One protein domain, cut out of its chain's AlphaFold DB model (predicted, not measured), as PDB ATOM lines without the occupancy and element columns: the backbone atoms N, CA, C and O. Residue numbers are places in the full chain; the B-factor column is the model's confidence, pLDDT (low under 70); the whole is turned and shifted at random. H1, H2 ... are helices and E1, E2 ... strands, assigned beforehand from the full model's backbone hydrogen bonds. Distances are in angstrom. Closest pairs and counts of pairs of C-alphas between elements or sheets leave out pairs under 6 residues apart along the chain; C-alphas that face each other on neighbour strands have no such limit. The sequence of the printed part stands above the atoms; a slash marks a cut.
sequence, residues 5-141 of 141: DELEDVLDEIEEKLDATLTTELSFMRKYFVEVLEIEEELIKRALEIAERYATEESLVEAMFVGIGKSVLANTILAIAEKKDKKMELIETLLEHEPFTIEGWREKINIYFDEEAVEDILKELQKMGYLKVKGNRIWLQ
ATOM      1  N   ASP A   5     292.660 174.722 289.449       73.62
ATOM      2  CA  ASP A   5     292.835 175.066 290.861       73.62
ATOM      3  C   ASP A   5     291.869 176.197 291.284       73.62
ATOM      4  O   ASP A   5     291.253 176.141 292.339       73.62
ATOM      5  N   GLU A   6     291.631 177.177 290.401       74.50
ATOM      6  CA  GLU A   6     290.645 178.253 290.630       74.50
ATOM      7  C   GLU A   6     289.191 177.753 290.618       74.50
ATOM      8  O   GLU A   6     288.310 178.397 291.185       74.50
ATOM      9  N   LEU A   7     288.913 176.639 289.934       75.62
ATOM     10  CA  LEU A   7     287.580 176.036 289.898       75.62
ATOM     11  C   LEU A   7     287.324 175.209 291.163       75.62
ATOM     12  O   LEU A   7     286.199 175.194 291.651       75.62
ATOM     13  N   GLU A   8     288.360 174.550 291.681       77.00
ATOM     14  CA  GLU A   8     288.322 173.742 292.904       77.00
ATOM     15  C   GLU A   8     287.998 174.616 294.124       77.00
ATOM     16  O   GLU A   8     287.010 174.355 294.807       77.00
ATOM     17  N   ASP A   9     288.694 175.749 294.283       81.62
ATOM     18  CA  ASP A   9     288.444 176.715 295.367       81.62
ATOM     19  C   ASP A   9     286.981 177.218 295.399       81.62
ATOM     20  O   ASP A   9     286.389 177.418 296.462       81.62
ATOM     21  N   VAL A  10     286.375 177.425 294.223       80.19
ATOM     22  CA  VAL A  10     284.984 177.896 294.094       80.19
ATOM     23  C   VAL A  10     283.983 176.783 294.391       80.19
ATOM     24  O   VAL A  10     282.926 177.052 294.964       80.19
ATOM     25  N   LEU A  11     284.277 175.547 293.986       79.38
ATOM     26  CA  LEU A  11     283.411 174.402 294.257       79.38
ATOM     27  C   LEU A  11     283.396 174.076 295.755       79.38
ATOM     28  O   LEU A  11     282.308 173.926 296.311       79.38
ATOM     29  N   ASP A  12     284.555 174.097 296.413       81.25
ATOM     30  CA  ASP A  12     284.692 173.849 297.853       81.25
ATOM     31  C   ASP A  12     283.906 174.875 298.691       81.25
ATOM     32  O   ASP A  12     283.160 174.508 299.600       81.25
ATOM     33  N   GLU A  13     283.973 176.167 298.341       82.88
ATOM     34  CA  GLU A  13     283.222 177.216 299.049       82.88
ATOM     35  C   GLU A  13     281.694 177.036 298.918       82.88
ATOM     36  O   GLU A  13     280.920 177.436 299.797       82.88
ATOM     37  N   ILE A  14     281.231 176.454 297.808       81.38
ATOM     38  CA  ILE A  14     279.809 176.181 297.570       81.38
ATOM     39  C   ILE A  14     279.372 174.910 298.311       81.38
ATOM     40  O   ILE A  14     278.298 174.919 298.918       81.38
ATOM     41  N   GLU A  15     280.185 173.851 298.308       83.94
ATOM     42  CA  GLU A  15     279.912 172.621 299.063       83.94
ATOM     43  C   GLU A  15     279.840 172.889 300.573       83.94
ATOM     44  O   GLU A  15     278.884 172.456 301.220       83.94
ATOM     45  N   GLU A  16     280.766 173.685 301.127       84.25
ATOM     46  CA  GLU A  16     280.754 174.070 302.549       84.25
ATOM     47  C   GLU A  16     279.498 174.865 302.936       84.25
ATOM     48  O   GLU A  16     278.952 174.688 304.026       84.25
ATOM     49  N   LYS A  17     279.003 175.741 302.051       85.50
ATOM     50  CA  LYS A  17     277.782 176.527 302.306       85.50
ATOM     51  C   LYS A  17     276.506 175.696 302.230       85.50
ATOM     52  O   LYS A  17     275.509 176.072 302.850       85.50
ATOM     53  N   LEU A  18     276.513 174.630 301.435       82.12
ATOM     54  CA  LEU A  18     275.344 173.788 301.181       82.12
ATOM     55  C   LEU A  18     275.335 172.496 302.013       82.12
ATOM     56  O   LEU A  18     274.307 171.821 302.021       82.12
ATOM     57  N   ASP A  19     276.437 172.180 302.709       83.62
ATOM     58  CA  ASP A  19     276.665 170.930 303.458       83.62
ATOM     59  C   ASP A  19     276.331 169.685 302.615       83.62
ATOM     60  O   ASP A  19     275.677 168.734 303.053       83.62
ATOM     61  N   ALA A  20     276.714 169.730 301.337       77.69
ATOM     62  CA  ALA A  20     276.383 168.714 300.349       77.69
ATOM     63  C   ALA A  20     277.485 168.598 299.293       77.69
ATOM     64  O   ALA A  20     278.012 169.602 298.826       77.69
ATOM     65  N   THR A  21     277.778 167.366 298.872       76.62
ATOM     66  CA  THR A  21     278.741 167.088 297.799       76.62
ATOM     67  C   THR A  21     278.136 167.406 296.430       76.62
ATOM     68  O   THR A  21     277.102 166.849 296.047       76.62
ATOM     69  N   LEU A  22     278.804 168.261 295.659       70.00
ATOM     70  CA  LEU A  22     278.451 168.641 294.298       70.00
ATOM     71  C   LEU A  22     279.009 167.617 293.310       70.00
ATOM     72  O   LEU A  22     280.144 167.678 292.846       70.00
ATOM     73  N   THR A  23     278.164 166.668 292.915       70.06
ATOM     74  CA  THR A  23     278.497 165.760 291.812       70.06
ATOM     75  C   THR A  23     278.093 166.399 290.484       70.06
ATOM     76  O   THR A  23     276.905 166.561 290.208       70.06
ATOM     77  N   THR A  24     279.074 166.757 289.650       71.88
ATOM     78  CA  THR A  24     278.819 167.262 288.289       71.88
ATOM     79  C   THR A  24     278.917 166.118 287.286       71.88
ATOM     80  O   THR A  24     280.003 165.610 287.010       71.88
ATOM     81  N   GLU A  25     277.786 165.721 286.710       60.22
ATOM     82  CA  GLU A  25     277.756 164.736 285.630       60.22
ATOM     83  C   GLU A  25     277.875 165.427 284.269       60.22
ATOM     84  O   GLU A  25     277.110 166.333 283.939       60.22
ATOM     85  N   LEU A  26     278.834 164.978 283.454       47.81
ATOM     86  CA  LEU A  26     279.067 165.506 282.114       47.81
ATOM     87  C   LEU A  26     278.898 164.380 281.094       47.81
ATOM     88  O   LEU A  26     279.593 163.366 281.150       47.81
ATOM     89  N   SER A  27     277.968 164.553 280.153       47.97
ATOM     90  CA  SER A  27     277.714 163.582 279.088       47.97
ATOM     91  C   SER A  27     277.976 164.198 277.715       47.97
ATOM     92  O   SER A  27     277.508 165.287 277.386       47.97
ATOM     93  N   PHE A  28     278.748 163.488 276.891       53.62
ATOM     94  CA  PHE A  28     278.978 163.858 275.498       53.62
ATOM     95  C   PHE A  28     277.925 163.179 274.628       53.62
ATOM     96  O   PHE A  28     278.032 161.994 274.314       53.62
ATOM     97  N   MET A  29     276.901 163.929 274.226       57.88
ATOM     98  CA  MET A  29     275.940 163.459 273.231       57.88
ATOM     99  C   MET A  29     276.427 163.796 271.822       57.88
ATOM    100  O   MET A  29     276.956 164.881 271.575       57.88
ATOM    101  N   ARG A  30     276.230 162.873 270.871       53.31
ATOM    102  CA  ARG A  30     276.423 163.188 269.451       53.31
ATOM    103  C   ARG A  30     275.390 164.235 269.048       53.31
ATOM    104  O   ARG A  30     274.197 163.950 269.067       53.31
ATOM    105  N   LYS A  31     275.854 165.426 268.672       52.88
ATOM    106  CA  LYS A  31     275.020 166.416 267.992       52.88
ATOM    107  C   LYS A  31     275.007 166.085 266.508       52.88
ATOM    108  O   LYS A  31     276.047 166.125 265.853       52.88
ATOM    109  N   TYR A  32     273.839 165.707 266.011       58.91
ATOM    110  CA  TYR A  32     273.570 165.615 264.585       58.91
ATOM    111  C   TYR A  32     273.026 166.974 264.160       58.91
ATOM    112  O   TYR A  32     272.150 167.504 264.836       58.91
ATOM    113  N   PHE A  33     273.587 167.549 263.102       53.94
ATOM    114  CA  PHE A  33     273.068 168.759 262.478       53.94
ATOM    115  C   PHE A  33     272.787 168.446 261.013       53.94
ATOM    116  O   PHE A  33     273.530 167.691 260.377       53.94
ATOM    117  N   VAL A  34     271.696 168.996 260.493       68.25
ATOM    118  CA  VAL A  34     271.324 168.885 259.086       68.25
ATOM    119  C   VAL A  34     271.459 170.273 258.481       68.25
ATOM    120  O   VAL A  34     270.790 171.208 258.903       68.25
ATOM    121  N   GLU A  35     272.350 170.411 257.506       69.06
ATOM    122  CA  GLU A  35     272.510 171.633 256.722       69.06
ATOM    123  C   GLU A  35     272.166 171.313 255.269       69.06
ATOM    124  O   GLU A  35     272.715 170.378 254.681       69.06
ATOM    125  N   VAL A  36     271.240 172.079 254.694       72.50
ATOM    126  CA  VAL A  36     270.830 171.927 253.299       72.50
ATOM    127  C   VAL A  36     271.398 173.093 252.497       72.50
ATOM    128  O   VAL A  36     271.016 174.243 252.697       72.50
ATOM    129  N   LEU A  37     272.329 172.786 251.592       74.12
ATOM    130  CA  LEU A  37     272.967 173.750 250.689       74.12
ATOM    131  C   LEU A  37     272.221 173.804 249.355       74.12
ATOM    132  O   LEU A  37     272.793 173.541 248.302       74.12
ATOM    133  N   GLU A  38     270.929 174.089 249.421       79.12
ATOM    134  CA  GLU A  38     270.051 174.159 248.262       79.12
ATOM    135  C   GLU A  38     269.021 175.264 248.480       79.12
ATOM    136  O   GLU A  38     268.641 175.547 249.616       79.12
ATOM    137  N   ILE A  39     268.594 175.895 247.392       81.75
ATOM    138  CA  ILE A  39     267.572 176.943 247.402       81.75
ATOM    139  C   ILE A  39     266.256 176.453 246.791       81.75
ATOM    140  O   ILE A  39     265.209 177.045 247.050       81.75
ATOM    141  N   GLU A  40     266.280 175.374 246.007       82.62
ATOM    142  CA  GLU A  40     265.075 174.768 245.445       82.62
ATOM    143  C   GLU A  40     264.269 174.012 246.512       82.62
ATOM    144  O   GLU A  40     264.712 173.006 247.071       82.62
ATOM    145  N   GLU A  41     263.035 174.457 246.759       80.94
ATOM    146  CA  GLU A  41     262.164 173.919 247.815       80.94
ATOM    147  C   GLU A  41     261.951 172.397 247.715       80.94
ATOM    148  O   GLU A  41     261.966 171.692 248.727       80.94
ATOM    149  N   GLU A  42     261.768 171.865 246.504       84.50
ATOM    150  CA  GLU A  42     261.550 170.429 246.297       84.50
ATOM    151  C   GLU A  42     262.789 169.605 246.670       84.50
ATOM    152  O   GLU A  42     262.677 168.550 247.301       84.50
ATOM    153  N   LEU A  43     263.977 170.096 246.320       86.38
ATOM    154  CA  LEU A  43     265.234 169.439 246.653       86.38
ATOM    155  C   LEU A  43     265.528 169.532 248.153       86.38
ATOM    156  O   LEU A  43     265.974 168.543 248.739       86.38
ATOM    157  N   ILE A  44     265.193 170.658 248.793       85.00
ATOM    158  CA  ILE A  44     265.273 170.815 250.252       85.00
ATOM    159  C   ILE A  44     264.398 169.769 250.951       85.00
ATOM    160  O   ILE A  44     264.881 169.050 251.825       85.00
ATOM    161  N   LYS A  45     263.132 169.623 250.537       84.38
ATOM    162  CA  LYS A  45     262.212 168.626 251.116       84.38
ATOM    163  C   LYS A  45     262.756 167.207 250.985       84.38
ATOM    164  O   LYS A  45     262.821 166.487 251.976       84.38
ATOM    165  N   ARG A  46     263.228 166.832 249.793       87.69
ATOM    166  CA  ARG A  46     263.833 165.509 249.556       87.69
ATOM    167  C   ARG A  46     265.079 165.277 250.415       87.69
ATOM    168  O   ARG A  46     265.286 164.168 250.903       87.69
ATOM    169  N   ALA A  47     265.915 166.296 250.611       86.44
ATOM    170  CA  ALA A  47     267.093 166.189 251.471       86.44
ATOM    171  C   ALA A  47     266.704 165.927 252.937       86.44
ATOM    172  O   ALA A  47     267.299 165.062 253.585       86.44
ATOM    173  N   LEU A  48     265.675 166.615 253.437       86.19
ATOM    174  CA  LEU A  48     265.156 166.428 254.794       86.19
ATOM    175  C   LEU A  48     264.509 165.047 254.984       86.19
ATOM    176  O   LEU A  48     264.775 164.399 255.992       86.19
ATOM    177  N   GLU A  49     263.759 164.545 253.996       88.38
ATOM    178  CA  GLU A  49     263.212 163.174 254.002       88.38
ATOM    179  C   GLU A  49     264.319 162.112 254.127       88.38
ATOM    180  O   GLU A  49     264.184 161.115 254.838       88.38
ATOM    181  N   ILE A  50     265.456 162.314 253.455       87.12
ATOM    182  CA  ILE A  50     266.607 161.410 253.582       87.12
ATOM    183  C   ILE A  50     267.211 161.503 254.989       87.12
ATOM    184  O   ILE A  50     267.574 160.466 255.560       87.12
ATOM    185  N   ALA A  51     267.323 162.720 255.528       86.25
ATOM    186  CA  ALA A  51     267.916 163.006 256.831       86.25
ATOM    187  C   ALA A  51     267.068 162.506 258.010       86.25
ATOM    188  O   ALA A  51     267.634 162.177 259.054       86.25
ATOM    189  N   GLU A  52     265.750 162.367 257.837       86.38
ATOM    190  CA  GLU A  52     264.810 161.906 258.869       86.38
ATOM    191  C   GLU A  52     265.229 160.575 259.509       86.38
ATOM    192  O   GLU A  52     265.057 160.349 260.704       86.38
ATOM    193  N   ARG A  53     265.878 159.702 258.734       85.44
ATOM    194  CA  ARG A  53     266.355 158.396 259.213       85.44
ATOM    195  C   ARG A  53     267.600 158.462 260.104       85.44
ATOM    196  O   ARG A  53     267.989 157.436 260.662       85.44
ATOM    197  N   TYR A  54     268.261 159.614 260.184       83.81
ATOM    198  CA  TYR A  54     269.596 159.754 260.778       83.81
ATOM    199  C   TYR A  54     269.711 160.893 261.796       83.81
ATOM    200  O   TYR A  54     270.682 160.910 262.555       83.81
ATOM    201  N   ALA A  55     268.768 161.833 261.807       84.44
ATOM    202  CA  ALA A  55     268.798 163.026 262.641       84.44
ATOM    203  C   ALA A  55     267.682 163.021 263.695       84.44
ATOM    204  O   ALA A  55     266.716 162.265 263.610       84.44
ATOM    205  N   THR A  56     267.838 163.864 264.714       85.44
ATOM    206  CA  THR A  56     266.784 164.104 265.703       85.44
ATOM    207  C   THR A  56     265.689 164.984 265.105       85.44
ATOM    208  O   THR A  56     265.959 165.800 264.226       85.44
ATOM    209  N   GLU A  57     264.464 164.860 265.619       81.38
ATOM    210  CA  GLU A  57     263.337 165.721 265.235       81.38
ATOM    211  C   GLU A  57     263.684 167.209 265.383       81.38
ATOM    212  O   GLU A  57     263.469 167.985 264.460       81.38
ATOM    213  N   GLU A  58     264.321 167.586 266.495       80.44
ATOM    214  CA  GLU A  58     264.785 168.956 266.740       80.44
ATOM    215  C   GLU A  58     265.712 169.463 265.624       80.44
ATOM    216  O   GLU A  58     265.470 170.529 265.058       80.44
ATOM    217  N   SER A  59     266.718 168.669 265.236       79.56
ATOM    218  CA  SER A  59     267.645 169.052 264.167       79.56
ATOM    219  C   SER A  59     266.962 169.125 262.799       79.56
ATOM    220  O   SER A  59     267.379 169.929 261.966       79.56
ATOM    221  N   LEU A  60     265.957 168.287 262.541       82.06
ATOM    222  CA  LEU A  60     265.207 168.300 261.283       82.06
ATOM    223  C   LEU A  60     264.318 169.534 261.181       82.06
ATOM    224  O   LEU A  60     264.278 170.172 260.131       82.06
ATOM    225  N   VAL A  61     263.628 169.882 262.267       83.31
ATOM    226  CA  VAL A  61     262.762 171.061 262.337       83.31
ATOM    227  C   VAL A  61     263.585 172.338 262.169       83.31
ATOM    228  O   VAL A  61     263.212 173.201 261.374       83.31
ATOM    229  N   GLU A  62     264.732 172.439 262.843       82.38
ATOM    230  CA  GLU A  62     265.654 173.568 262.676       82.38
ATOM    231  C   GLU A  62     266.127 173.693 261.218       82.38
ATOM    232  O   GLU A  62     265.986 174.752 260.602       82.38
ATOM    233  N   ALA A  63     266.600 172.592 260.626       82.81
ATOM    234  CA  ALA A  63     267.058 172.565 259.239       82.81
ATOM    235  C   ALA A  63     265.946 172.906 258.236       82.81
ATOM    236  O   ALA A  63     266.199 173.574 257.233       82.81
ATOM    237  N   MET A  64     264.713 172.482 258.515       83.31
ATOM    238  CA  MET A  64     263.542 172.812 257.711       83.31
ATOM    239  C   MET A  64     263.280 174.318 257.706       83.31
ATOM    240  O   MET A  64     263.172 174.908 256.632       83.31
ATOM    241  N   PHE A  65     263.210 174.959 258.877       83.44
ATOM    242  CA  PHE A  65     262.951 176.398 258.956       83.44
ATOM    243  C   PHE A  65     264.078 177.221 258.332       83.44
ATOM    244  O   PHE A  65     263.800 178.158 257.581       83.44
ATOM    245  N   VAL A  66     265.337 176.847 258.577       83.88
ATOM    246  CA  VAL A  66     266.495 177.509 257.958       83.88
ATOM    247  C   VAL A  66     266.470 177.336 256.440       83.88
ATOM    248  O   VAL A  66     266.643 178.314 255.716       83.88
ATOM    249  N   GLY A  67     266.201 176.125 255.943       84.06
ATOM    250  CA  GLY A  67     266.111 175.844 254.510       84.06
ATOM    251  C   GLY A  67     265.003 176.644 253.825       84.06
ATOM    252  O   GLY A  67     265.247 177.281 252.801       84.06
ATOM    253  N   ILE A  68     263.806 176.689 254.420       82.88
ATOM    254  CA  ILE A  68     262.686 177.505 253.923       82.88
ATOM    255  C   ILE A  68     263.068 178.989 253.915       82.88
ATOM    256  O   ILE A  68     262.875 179.667 252.906       82.88
ATOM    257  N   GLY A  69     263.642 179.491 255.013       85.12
ATOM    258  CA  GLY A  69     264.062 180.885 255.129       85.12
ATOM    259  C   GLY A  69     265.076 181.280 254.056       85.12
ATOM    260  O   GLY A  69     264.879 182.271 253.347       85.12
ATOM    261  N   LYS A  70     266.119 180.459 253.877       86.44
ATOM    262  CA  LYS A  70     267.133 180.644 252.831       86.44
ATOM    263  C   LYS A  70     266.527 180.600 251.433       86.44
ATOM    264  O   LYS A  70     266.833 181.475 250.629       86.44
ATOM    265  N   SER A  71     265.652 179.635 251.150       87.06
ATOM    266  CA  SER A  71     264.982 179.504 249.850       87.06
ATOM    267  C   SER A  71     264.170 180.754 249.501       87.06
ATOM    268  O   SER A  71     264.291 181.295 248.401       87.06
ATOM    269  N   VAL A  72     263.384 181.277 250.445       88.31
ATOM    270  CA  VAL A  72     262.584 182.487 250.215       88.31
ATOM    271  C   VAL A  72     263.455 183.719 250.007       88.31
ATOM    272  O   VAL A  72     263.207 184.489 249.073       88.31
ATOM    273  N   LEU A  73     264.497 183.897 250.821       90.25
ATOM    274  CA  LEU A  73     265.418 185.019 250.664       90.25
ATOM    275  C   LEU A  73     266.172 184.939 249.326       90.25
ATOM    276  O   LEU A  73     266.225 185.927 248.596       90.25
ATOM    277  N   ALA A  74     266.666 183.756 248.954       92.00
ATOM    278  CA  ALA A  74     267.329 183.498 247.679       92.00
ATOM    279  C   ALA A  74     266.433 183.826 246.475       92.00
ATOM    280  O   ALA A  74     266.831 184.593 245.597       92.00
ATOM    281  N   ASN A  75     265.203 183.307 246.452       90.38
ATOM    282  CA  ASN A  75     264.251 183.572 245.372       90.38
ATOM    283  C   ASN A  75     263.902 185.063 245.268       90.38
ATOM    284  O   ASN A  75     263.811 185.611 244.168       90.38
ATOM    285  N   THR A  76     263.765 185.742 246.406       91.81
ATOM    286  CA  THR A  76     263.493 187.184 246.441       91.81
ATOM    287  C   THR A  76     264.680 187.993 245.913       91.81
ATOM    288  O   THR A  76     264.488 188.911 245.113       91.81
ATOM    289  N   ILE A  77     265.910 187.627 246.293       93.94
ATOM    290  CA  ILE A  77     267.143 188.229 245.766       93.94
ATOM    291  C   ILE A  77     267.185 188.108 244.242       93.94
ATOM    292  O   ILE A  77     267.405 189.111 243.564       93.94
ATOM    293  N   LEU A  78     266.946 186.912 243.701       93.69
ATOM    294  CA  LEU A  78     266.965 186.681 242.254       93.69
ATOM    295  C   LEU A  78     265.901 187.531 241.542       93.69
ATOM    296  O   LEU A  78     266.224 188.227 240.581       93.69
ATOM    297  N   ALA A  79     264.674 187.581 242.070       93.00
ATOM    298  CA  ALA A  79     263.584 188.386 241.512       93.00
ATOM    299  C   ALA A  79     263.855 189.905 241.544       93.00
ATOM    300  O   ALA A  79     263.438 190.642 240.644       93.00
ATOM    301  N   ILE A  80     264.546 190.411 242.571       93.88
ATOM    302  CA  ILE A  80     264.962 191.822 242.629       93.88
ATOM    303  C   ILE A  80     266.122 192.075 241.664       93.88
ATOM    304  O   ILE A  80     266.118 193.093 240.967       93.88
ATOM    305  N   ALA A  81     267.081 191.152 241.579       93.75
ATOM    306  CA  ALA A  81     268.241 191.248 240.696       93.75
ATOM    307  C   ALA A  81     267.863 191.278 239.203       93.75
ATOM    308  O   ALA A  81     268.586 191.876 238.409       93.75
ATOM    309  N   GLU A  82     266.707 190.725 238.817       93.31
ATOM    310  CA  GLU A  82     266.150 190.884 237.462       93.31
ATOM    311  C   GLU A  82     265.884 192.355 237.099       93.31
ATOM    312  O   GLU A  82     265.949 192.737 235.930       93.31
ATOM    313  N   LYS A  83     265.566 193.188 238.097       93.38
ATOM    314  CA  LYS A  83     265.183 194.599 237.920       93.38
ATOM    315  C   LYS A  83     266.281 195.571 238.342       93.38
ATOM    316  O   LYS A  83     266.320 196.691 237.838       93.38
ATOM    317  N   LYS A  84     267.135 195.170 239.286       92.19
ATOM    318  CA  LYS A  84     268.193 195.990 239.881       92.19
ATOM    319  C   LYS A  84     269.541 195.296 239.714       92.19
ATOM    320  O   LYS A  84     269.833 194.319 240.394       92.19
ATOM    321  N   ASP A  85     270.390 195.839 238.845       92.50
ATOM    322  CA  ASP A  85     271.713 195.275 238.545       92.50
ATOM    323  C   ASP A  85     272.818 195.749 239.506       92.50
ATOM    324  O   ASP A  85     273.983 195.372 239.354       92.50
ATOM    325  N   LYS A  86     272.474 196.571 240.507       96.81
ATOM    326  CA  LYS A  86     273.409 197.077 241.515       96.81
ATOM    327  C   LYS A  86     273.206 196.424 242.872       96.81
ATOM    328  O   LYS A  86     272.098 196.415 243.404       96.81
ATOM    329  N   LYS A  87     274.312 195.974 243.473       95.75
ATOM    330  CA  LYS A  87     274.315 195.271 244.765       95.75
ATOM    331  C   LYS A  87     273.723 196.123 245.888       95.75
ATOM    332  O   LYS A  87     272.828 195.652 246.575       95.75
ATOM    333  N   MET A  88     274.186 197.366 246.043       95.31
ATOM    334  CA  MET A  88     273.703 198.245 247.119       95.31
ATOM    335  C   MET A  88     272.204 198.525 246.997       95.31
ATOM    336  O   MET A  88     271.486 198.399 247.976       95.31
ATOM    337  N   GLU A  89     271.712 198.811 245.787       95.62
ATOM    338  CA  GLU A  89     270.283 199.079 245.576       95.62
ATOM    339  C   GLU A  89     269.426 197.831 245.843       95.62
ATOM    340  O   GLU A  89     268.297 197.951 246.314       95.62
ATOM    341  N   LEU A  90     269.943 196.633 245.546       96.00
ATOM    342  CA  LEU A  90     269.286 195.368 245.873       96.00
ATOM    343  C   LEU A  90     269.216 195.145 247.388       96.00
ATOM    344  O   LEU A  90     268.139 194.837 247.891       96.00
ATOM    345  N   ILE A  91     270.330 195.335 248.102       95.75
ATOM    346  CA  ILE A  91     270.403 195.179 249.563       95.75
ATOM    347  C   ILE A  91     269.457 196.168 250.247       95.75
ATOM    348  O   ILE A  91     268.627 195.751 251.048       95.75
ATOM    349  N   GLU A  92     269.514 197.450 249.877       95.81
ATOM    350  CA  GLU A  92     268.613 198.483 250.406       95.81
ATOM    351  C   GLU A  92     267.143 198.090 250.210       95.81
ATOM    352  O   GLU A  92     266.356 198.144 251.149       95.81
ATOM    353  N   THR A  93     266.786 197.596 249.020       94.88
ATOM    354  CA  THR A  93     265.408 197.162 248.729       94.88
ATOM    355  C   THR A  93     264.976 195.986 249.604       94.88
ATOM    356  O   THR A  93     263.832 195.941 250.041       94.88
ATOM    357  N   LEU A  94     265.856 195.011 249.839       94.12
ATOM    358  CA  LEU A  94     265.536 193.859 250.687       94.12
ATOM    359  C   LEU A  94     265.290 194.298 252.132       94.12
ATOM    360  O   LEU A  94     264.291 193.892 252.720       94.12
ATOM    361  N   LEU A  95     266.165 195.150 252.669       94.12
ATOM    362  CA  LEU A  95     266.079 195.645 254.045       94.12
ATOM    363  C   LEU A  95     264.844 196.531 254.270       94.12
ATOM    364  O   LEU A  95     264.208 196.439 255.314       94.12
ATOM    365  N   GLU A  96     264.436 197.336 253.283       94.31
ATOM    366  CA  GLU A  96     263.190 198.123 253.346       94.31
ATOM    367  C   GLU A  96     261.923 197.259 253.471       94.31
ATOM    368  O   GLU A  96     260.881 197.736 253.929       94.31
ATOM    369  N   HIS A  97     261.999 195.996 253.052       88.69
ATOM    370  CA  HIS A  97     260.893 195.047 253.077       88.69
ATOM    371  C   HIS A  97     261.019 193.995 254.194       88.69
ATOM    372  O   HIS A  97     260.196 193.080 254.253       88.69
ATOM    373  N   GLU A  98     262.001 194.122 255.088       89.12
ATOM    374  CA  GLU A  98     262.142 193.261 256.261       89.12
ATOM    375  C   GLU A  98     261.009 193.521 257.291       89.12
ATOM    376  O   GLU A  98     260.650 194.675 257.545       89.12
ATOM    377  N   PRO A  99     260.447 192.480 257.942       87.69
ATOM    378  CA  PRO A  99     260.703 191.054 257.731       87.69
ATOM    379  C   PRO A  99     259.919 190.475 256.559       87.69
ATOM    380  O   PRO A  99     258.764 190.834 256.310       87.69
ATOM    381  N   PHE A 100     260.492 189.457 255.916       85.56
ATOM    382  CA  PHE A 100     259.728 188.665 254.957       85.56
ATOM    383  C   PHE A 100     258.771 187.754 255.693       85.56
ATOM    384  O   PHE A 100     259.156 186.926 256.514       85.56
ATOM    385  N   THR A 101     257.495 187.934 255.391       82.25
ATOM    386  CA  THR A 101     256.421 187.168 255.997       82.25
ATOM    387  C   THR A 101     255.969 186.084 255.029       82.25
ATOM    388  O   THR A 101     255.476 186.390 253.944       82.25
ATOM    389  N   ILE A 102     256.078 184.828 255.450       78.19
ATOM    390  CA  ILE A 102     255.460 183.686 254.776       78.19
ATOM    391  C   ILE A 102     254.222 183.299 255.576       78.19
ATOM    392  O   ILE A 102     254.315 182.940 256.753       78.19
ATOM    393  N   GLU A 103     253.058 183.363 254.937       74.19
ATOM    394  CA  GLU A 103     251.803 182.886 255.516       74.19
ATOM    395  C   GLU A 103     251.494 181.483 254.982       74.19
ATOM    396  O   GLU A 103     251.187 181.292 253.806       74.19
ATOM    397  N   GLY A 104     251.598 180.486 255.856       64.75
ATOM    398  CA  GLY A 104     251.083 179.141 255.634       64.75
ATOM    399  C   GLY A 104     249.638 179.001 256.118       64.75
ATOM    400  O   GLY A 104     249.075 179.883 256.760       64.75
ATOM    401  N   TRP A 105     249.029 177.839 255.867       48.47
ATOM    402  CA  TRP A 105     247.629 177.571 256.240       48.47
ATOM    403  C   TRP A 105     247.357 177.679 257.755       48.47
ATOM    404  O   TRP A 105     246.228 177.949 258.165       48.47
ATOM    405  N   ARG A 106     248.367 177.439 258.605       51.34
ATOM    406  CA  ARG A 106     248.261 177.530 260.078       51.34
ATOM    407  C   ARG A 106     249.377 178.323 260.748       51.34
ATOM    408  O   ARG A 106     249.289 178.573 261.945       51.34
ATOM    409  N   GLU A 107     250.415 178.685 260.008       65.19
ATOM    410  CA  GLU A 107     251.666 179.180 260.573       65.19
ATOM    411  C   GLU A 107     252.117 180.422 259.824       65.19
ATOM    412  O   GLU A 107     251.945 180.529 258.612       65.19
ATOM    413  N   LYS A 108     252.688 181.364 260.567       77.44
ATOM    414  CA  LYS A 108     253.260 182.591 260.034       77.44
ATOM    415  C   LYS A 108     254.739 182.592 260.376       77.44
ATOM    416  O   LYS A 108     255.087 182.593 261.556       77.44
ATOM    417  N   ILE A 109     255.587 182.587 259.356       81.31
ATOM    418  CA  ILE A 109     257.040 182.640 259.519       81.31
ATOM    419  C   ILE A 109     257.482 184.050 259.155       81.31
ATOM    420  O   ILE A 109     257.229 184.512 258.043       81.31
ATOM    421  N   ASN A 110     258.136 184.727 260.094       85.81
ATOM    422  CA  ASN A 110     258.776 186.014 259.848       85.81
ATOM    423  C   ASN A 110     260.281 185.778 259.726       85.81
ATOM    424  O   ASN A 110     260.905 185.273 260.660       85.81
ATOM    425  N   ILE A 111     260.846 186.134 258.582       86.00
ATOM    426  CA  ILE A 111     262.268 186.011 258.290       86.00
ATOM    427  C   ILE A 111     262.888 187.390 258.475       86.00
ATOM    428  O   ILE A 111     262.576 188.322 257.731       86.00
ATOM    429  N   TYR A 112     263.748 187.483 259.480       90.50
ATOM    430  CA  TYR A 112     264.566 188.652 259.775       90.50
ATOM    431  C   TYR A 112     265.973 188.413 259.242       90.50
ATOM    432  O   TYR A 112     266.467 187.283 259.288       90.50
ATOM    433  N   PHE A 113     266.599 189.454 258.717       91.06
ATOM    434  CA  PHE A 113     267.927 189.385 258.124       91.06
ATOM    435  C   PHE A 113     268.552 190.776 258.086       91.06
ATOM    436  O   PHE A 113     267.872 191.775 257.877       91.06
ATOM    437  N   ASP A 114     269.868 190.828 258.240       94.00
ATOM    438  CA  ASP A 114     270.649 192.049 258.112       94.00
ATOM    439  C   ASP A 114     271.431 192.078 256.787       94.00
ATOM    440  O   ASP A 114     271.343 191.178 255.945       94.00
ATOM    441  N   GLU A 115     272.189 193.153 256.581       94.38
ATOM    442  CA  GLU A 115     273.041 193.313 255.402       94.38
ATOM    443  C   GLU A 115     274.061 192.168 255.268       94.38
ATOM    444  O   GLU A 115     274.258 191.663 254.161       94.38
ATOM    445  N   GLU A 116     274.666 191.723 256.375       94.88
ATOM    446  CA  GLU A 116     275.666 190.648 256.372       94.88
ATOM    447  C   GLU A 116     275.057 189.321 255.900       94.88
ATOM    448  O   GLU A 116     275.624 188.652 255.030       94.88
ATOM    449  N   ALA A 117     273.860 188.982 256.383       91.25
ATOM    450  CA  ALA A 117     273.121 187.805 255.944       91.25
ATOM    451  C   ALA A 117     272.805 187.856 254.442       91.25
ATOM    452  O   ALA A 117     272.988 186.863 253.731       91.25
ATOM    453  N   VAL A 118     272.382 189.013 253.919       94.00
ATOM    454  CA  VAL A 118     272.137 189.180 252.476       94.00
ATOM    455  C   VAL A 118     273.434 189.018 251.676       94.00
ATOM    456  O   VAL A 118     273.434 188.354 250.635       94.00
ATOM    457  N   GLU A 119     274.553 189.578 252.146       95.00
ATOM    458  CA  GLU A 119     275.854 189.395 251.497       95.00
ATOM    459  C   GLU A 119     276.282 187.926 251.445       95.00
ATOM    460  O   GLU A 119     276.826 187.474 250.432       95.00
ATOM    461  N   ASP A 120     276.040 187.174 252.514       93.62
ATOM    462  CA  ASP A 120     276.382 185.760 252.577       93.62
ATOM    463  C   ASP A 120     275.524 184.920 251.630       93.62
ATOM    464  O   ASP A 120     276.078 184.114 250.873       93.62
ATOM    465  N   ILE A 121     274.219 185.186 251.538       92.94
ATOM    466  CA  ILE A 121     273.361 184.534 250.540       92.94
ATOM    467  C   ILE A 121     273.794 184.896 249.112       92.94
ATOM    468  O   ILE A 121     273.860 184.019 248.252       92.94
ATOM    469  N   LEU A 122     274.184 186.143 248.833       94.62
ATOM    470  CA  LEU A 122     274.734 186.514 247.520       94.62
ATOM    471  C   LEU A 122     276.015 185.731 247.184       94.62
ATOM    472  O   LEU A 122     276.217 185.340 246.029       94.62
ATOM    473  N   LYS A 123     276.887 185.472 248.171       94.19
ATOM    474  CA  LYS A 123     278.077 184.621 247.987       94.19
ATOM    475  C   LYS A 123     277.685 183.167 247.726       94.19
ATOM    476  O   LYS A 123     278.309 182.541 246.870       94.19
ATOM    477  N   GLU A 124     276.694 182.632 248.440       92.12
ATOM    478  CA  GLU A 124     276.161 181.279 248.219       92.12
ATOM    479  C   GLU A 124     275.583 181.142 246.804       92.12
ATOM    480  O   GLU A 124     276.033 180.283 246.046       92.12
ATOM    481  N   LEU A 125     274.705 182.059 246.390       92.94
ATOM    482  CA  LEU A 125     274.117 182.087 245.047       92.94
ATOM    483  C   LEU A 125     275.178 182.191 243.948       92.94
ATOM    484  O   LEU A 125     275.067 181.539 242.909       92.94
ATOM    485  N   GLN A 126     276.243 182.962 244.184       94.31
ATOM    486  CA  GLN A 126     277.371 183.026 243.260       94.31
ATOM    487  C   GLN A 126     278.149 181.706 243.180       94.31
ATOM    488  O   GLN A 126     278.560 181.310 242.090       94.31
ATOM    489  N   LYS A 127     278.370 181.018 244.308       92.06
ATOM    490  CA  LYS A 127     279.032 179.700 244.328       92.06
ATOM    491  C   LYS A 127     278.198 178.639 243.608       92.06
ATOM    492  O   LYS A 127     278.768 177.792 242.931       92.06
ATOM    493  N   MET A 128     276.877 178.708 243.754       88.94
ATOM    494  CA  MET A 128     275.918 177.812 243.101       88.94
ATOM    495  C   MET A 128     275.708 178.140 241.615       88.94
ATOM    496  O   MET A 128     275.187 177.317 240.872       88.94
ATOM    497  N   GLY A 129     276.156 179.315 241.162       92.00
ATOM    498  CA  GLY A 129     276.113 179.708 239.755       92.00
ATOM    499  C   GLY A 129     274.812 180.376 239.314       92.00
ATOM    500  O   GLY A 129     274.642 180.566 238.118       92.00
ATOM    501  N   TYR A 130     273.933 180.776 240.238       92.75
ATOM    502  CA  TYR A 130     272.690 181.494 239.915       92.75
ATOM    503  C   TYR A 130     272.929 182.950 239.497       92.75
ATOM    504  O   TYR A 130     272.164 183.538 238.736       92.75
ATOM    505  N   LEU A 131     273.994 183.559 240.018       94.81
ATOM    506  CA  LEU A 131     274.355 184.936 239.715       94.81
ATOM    507  C   LEU A 131     275.863 185.147 239.804       94.81
ATOM    508  O   LEU A 131     276.630 184.300 240.257       94.81
ATOM    509  N   LYS A 132     276.302 186.332 239.403       96.06
ATOM    510  CA  LYS A 132     277.674 186.802 239.527       96.06
ATOM    511  C   LYS A 132     277.673 188.192 240.133       96.06
ATOM    512  O   LYS A 132     276.937 189.054 239.671       96.06
ATOM    513  N   VAL A 133     278.547 188.431 241.104       95.31
ATOM    514  CA  VAL A 133     278.751 189.733 241.741       95.31
ATOM    515  C   VAL A 133     280.187 190.188 241.499       95.31
ATOM    516  O   VAL A 133     281.147 189.479 241.801       95.31
ATOM    517  N   LYS A 134     280.367 191.391 240.953       94.25
ATOM    518  CA  LYS A 134     281.683 192.044 240.848       94.25
ATOM    519  C   LYS A 134     281.564 193.497 241.269       94.25
ATOM    520  O   LYS A 134     280.946 194.305 240.575       94.25
ATOM    521  N   GLY A 135     282.196 193.834 242.391       93.00
ATOM    522  CA  GLY A 135     282.046 195.149 243.005       93.00
ATOM    523  C   GLY A 135     280.575 195.413 243.320       93.00
ATOM    524  O   GLY A 135     279.934 194.608 243.986       93.00
ATOM    525  N   ASN A 136     280.035 196.512 242.794       95.94
ATOM    526  CA  ASN A 136     278.632 196.882 242.983       95.94
ATOM    527  C   ASN A 136     277.698 196.398 241.855       95.94
ATOM    528  O   ASN A 136     276.609 196.937 241.719       95.94
ATOM    529  N   ARG A 137     278.098 195.449 241.000       96.38
ATOM    530  CA  ARG A 137     277.236 194.944 239.915       96.38
ATOM    531  C   ARG A 137     276.891 193.469 240.072       96.38
ATOM    532  O   ARG A 137     277.757 192.685 240.466       96.38
ATOM    533  N   ILE A 138     275.655 193.128 239.713       96.38
ATOM    534  CA  ILE A 138     275.070 191.787 239.720       96.38
ATOM    535  C   ILE A 138     274.686 191.395 238.286       96.38
ATOM    536  O   ILE A 138     274.148 192.205 237.536       96.38
ATOM    537  N   TRP A 139     274.962 190.147 237.908       95.38
ATOM    538  CA  TRP A 139     274.499 189.532 236.662       95.38
ATOM    539  C   TRP A 139     273.863 188.183 236.973       95.38
ATOM    540  O   TRP A 139     274.535 187.328 237.545       95.38
ATOM    541  N   LEU A 140     272.612 187.978 236.575       93.44
ATOM    542  CA  LEU A 140     271.977 186.657 236.610       93.44
ATOM    543  C   LEU A 140     272.623 185.729 235.562       93.44
ATOM    544  O   LEU A 140     273.225 186.213 234.595       93.44
ATOM    545  N   GLN A 141     272.586 184.418 235.796       87.69
ATOM    546  CA  GLN A 141     273.105 183.393 234.878       87.69
ATOM    547  C   GLN A 141     271.982 182.583 234.240       87.69
ATOM    548  O   GLN A 141     270.932 182.415 234.895       87.69
TER     549      GLN A 141
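AT A GLANCE: This is residues 5 to 141 of the 141 residues of an uncharacterized protein of Thermococcus litoralis (UniProt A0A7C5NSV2). One long helix, H3, is the spine of this model: H2 folds back along one part of it as a helical hairpin, H4 and H5 cross it farther along, and two small strand hairpins, E1-E2 and E3-E4, pack on different stretches of it. Far from this body, the helix H1 sits at the end of an arm of chain whose residues 23 to 30 stand free; this arm, part of the long stretch of residues 19 to 40 with no named element, makes the length of the whole together with H1. The printed part has 137 residues, with five named helices and four named strands in the order H1 H2 H3 H4 E1 E2 H5 E3 E4; the class is mostly helix, and both two-stranded sheets are antiparallel. The whole is extended, with a radius of gyration of the C-alphas of 22.5 A and spans of 71 by 35 by 31 A.

IN THESE COORDINATES: Find C-alpha 5 at (292.835, 175.066, 290.861); from there H1 runs through residues 5 to 18, 20.3 A. Go on past residue 40 to H2, residues 41 to 51, 15.3 A long. H3 starts at C-alpha 57, (263.337, 165.721, 265.235), and runs 35.7 A to residue 81. H4 follows at residues 87 to 96, 14.3 A. Next come E1, residues 100 to 103, and E2, residues 108 to 111, each 9.8 A. H5, residues 115 to 128, is 20.0 A long. Last are E3, residues 131 to 134, 10.3 A, and E4, residues 137 to 140, 10.4 A, which ends at C-alpha 140, (271.977, 186.657, 236.610).

HOW THE PARTS SIT: Begin at H3, the hub. Its residues 60 to 71 touch H2, closest at the C-alphas of Glu 41 and Ser 71, 6.6 A, with a shallow tilt of 20 degrees, opposite ways. Its residues 70 to 77 touch residues 121 to 125 of H5, about perpendicular at 86 degrees, closest at the C-alphas of Ala 74 and Ile 121, 6.8 A. Its residues 77 to 81 touch H4 at a steep tilt of 59 degrees, closest at the C-alphas of Ile 80 and Leu 90, 6.5 A. H4 and H5 only just touch, with 3 pairs of C-alphas within 8 A, closest at those of Ile 91 and Glu 115, 6.7 A. In the hairpin E1 and E2, look at N 102 and O 109, 2.9 A apart; the closest C-alphas of H3 and E2, Gly 69 and Ile 111, are 6.3 A apart. In the hairpin E3 and E4, N 132 and O 139 are 2.8 A apart; the closest C-alphas of H5 and E3, Gln 126 and Lys 132, are 5.3 A apart. H1 touches no helix. In H2, H3, H4 and H5 every O i to N i+4 pair is within hydrogen-bond range; in H1, 9 of 10 are.

THE WHOLE: The two C-alphas farthest apart, those of Asp 19 and Lys 83, are 70.6 A apart. The printed part has no cut. The link from H1 to H2, 22 residues, is long, and the others are tight. Look for pLDDT under 70 at residues 25 to 35 and 104 to 107.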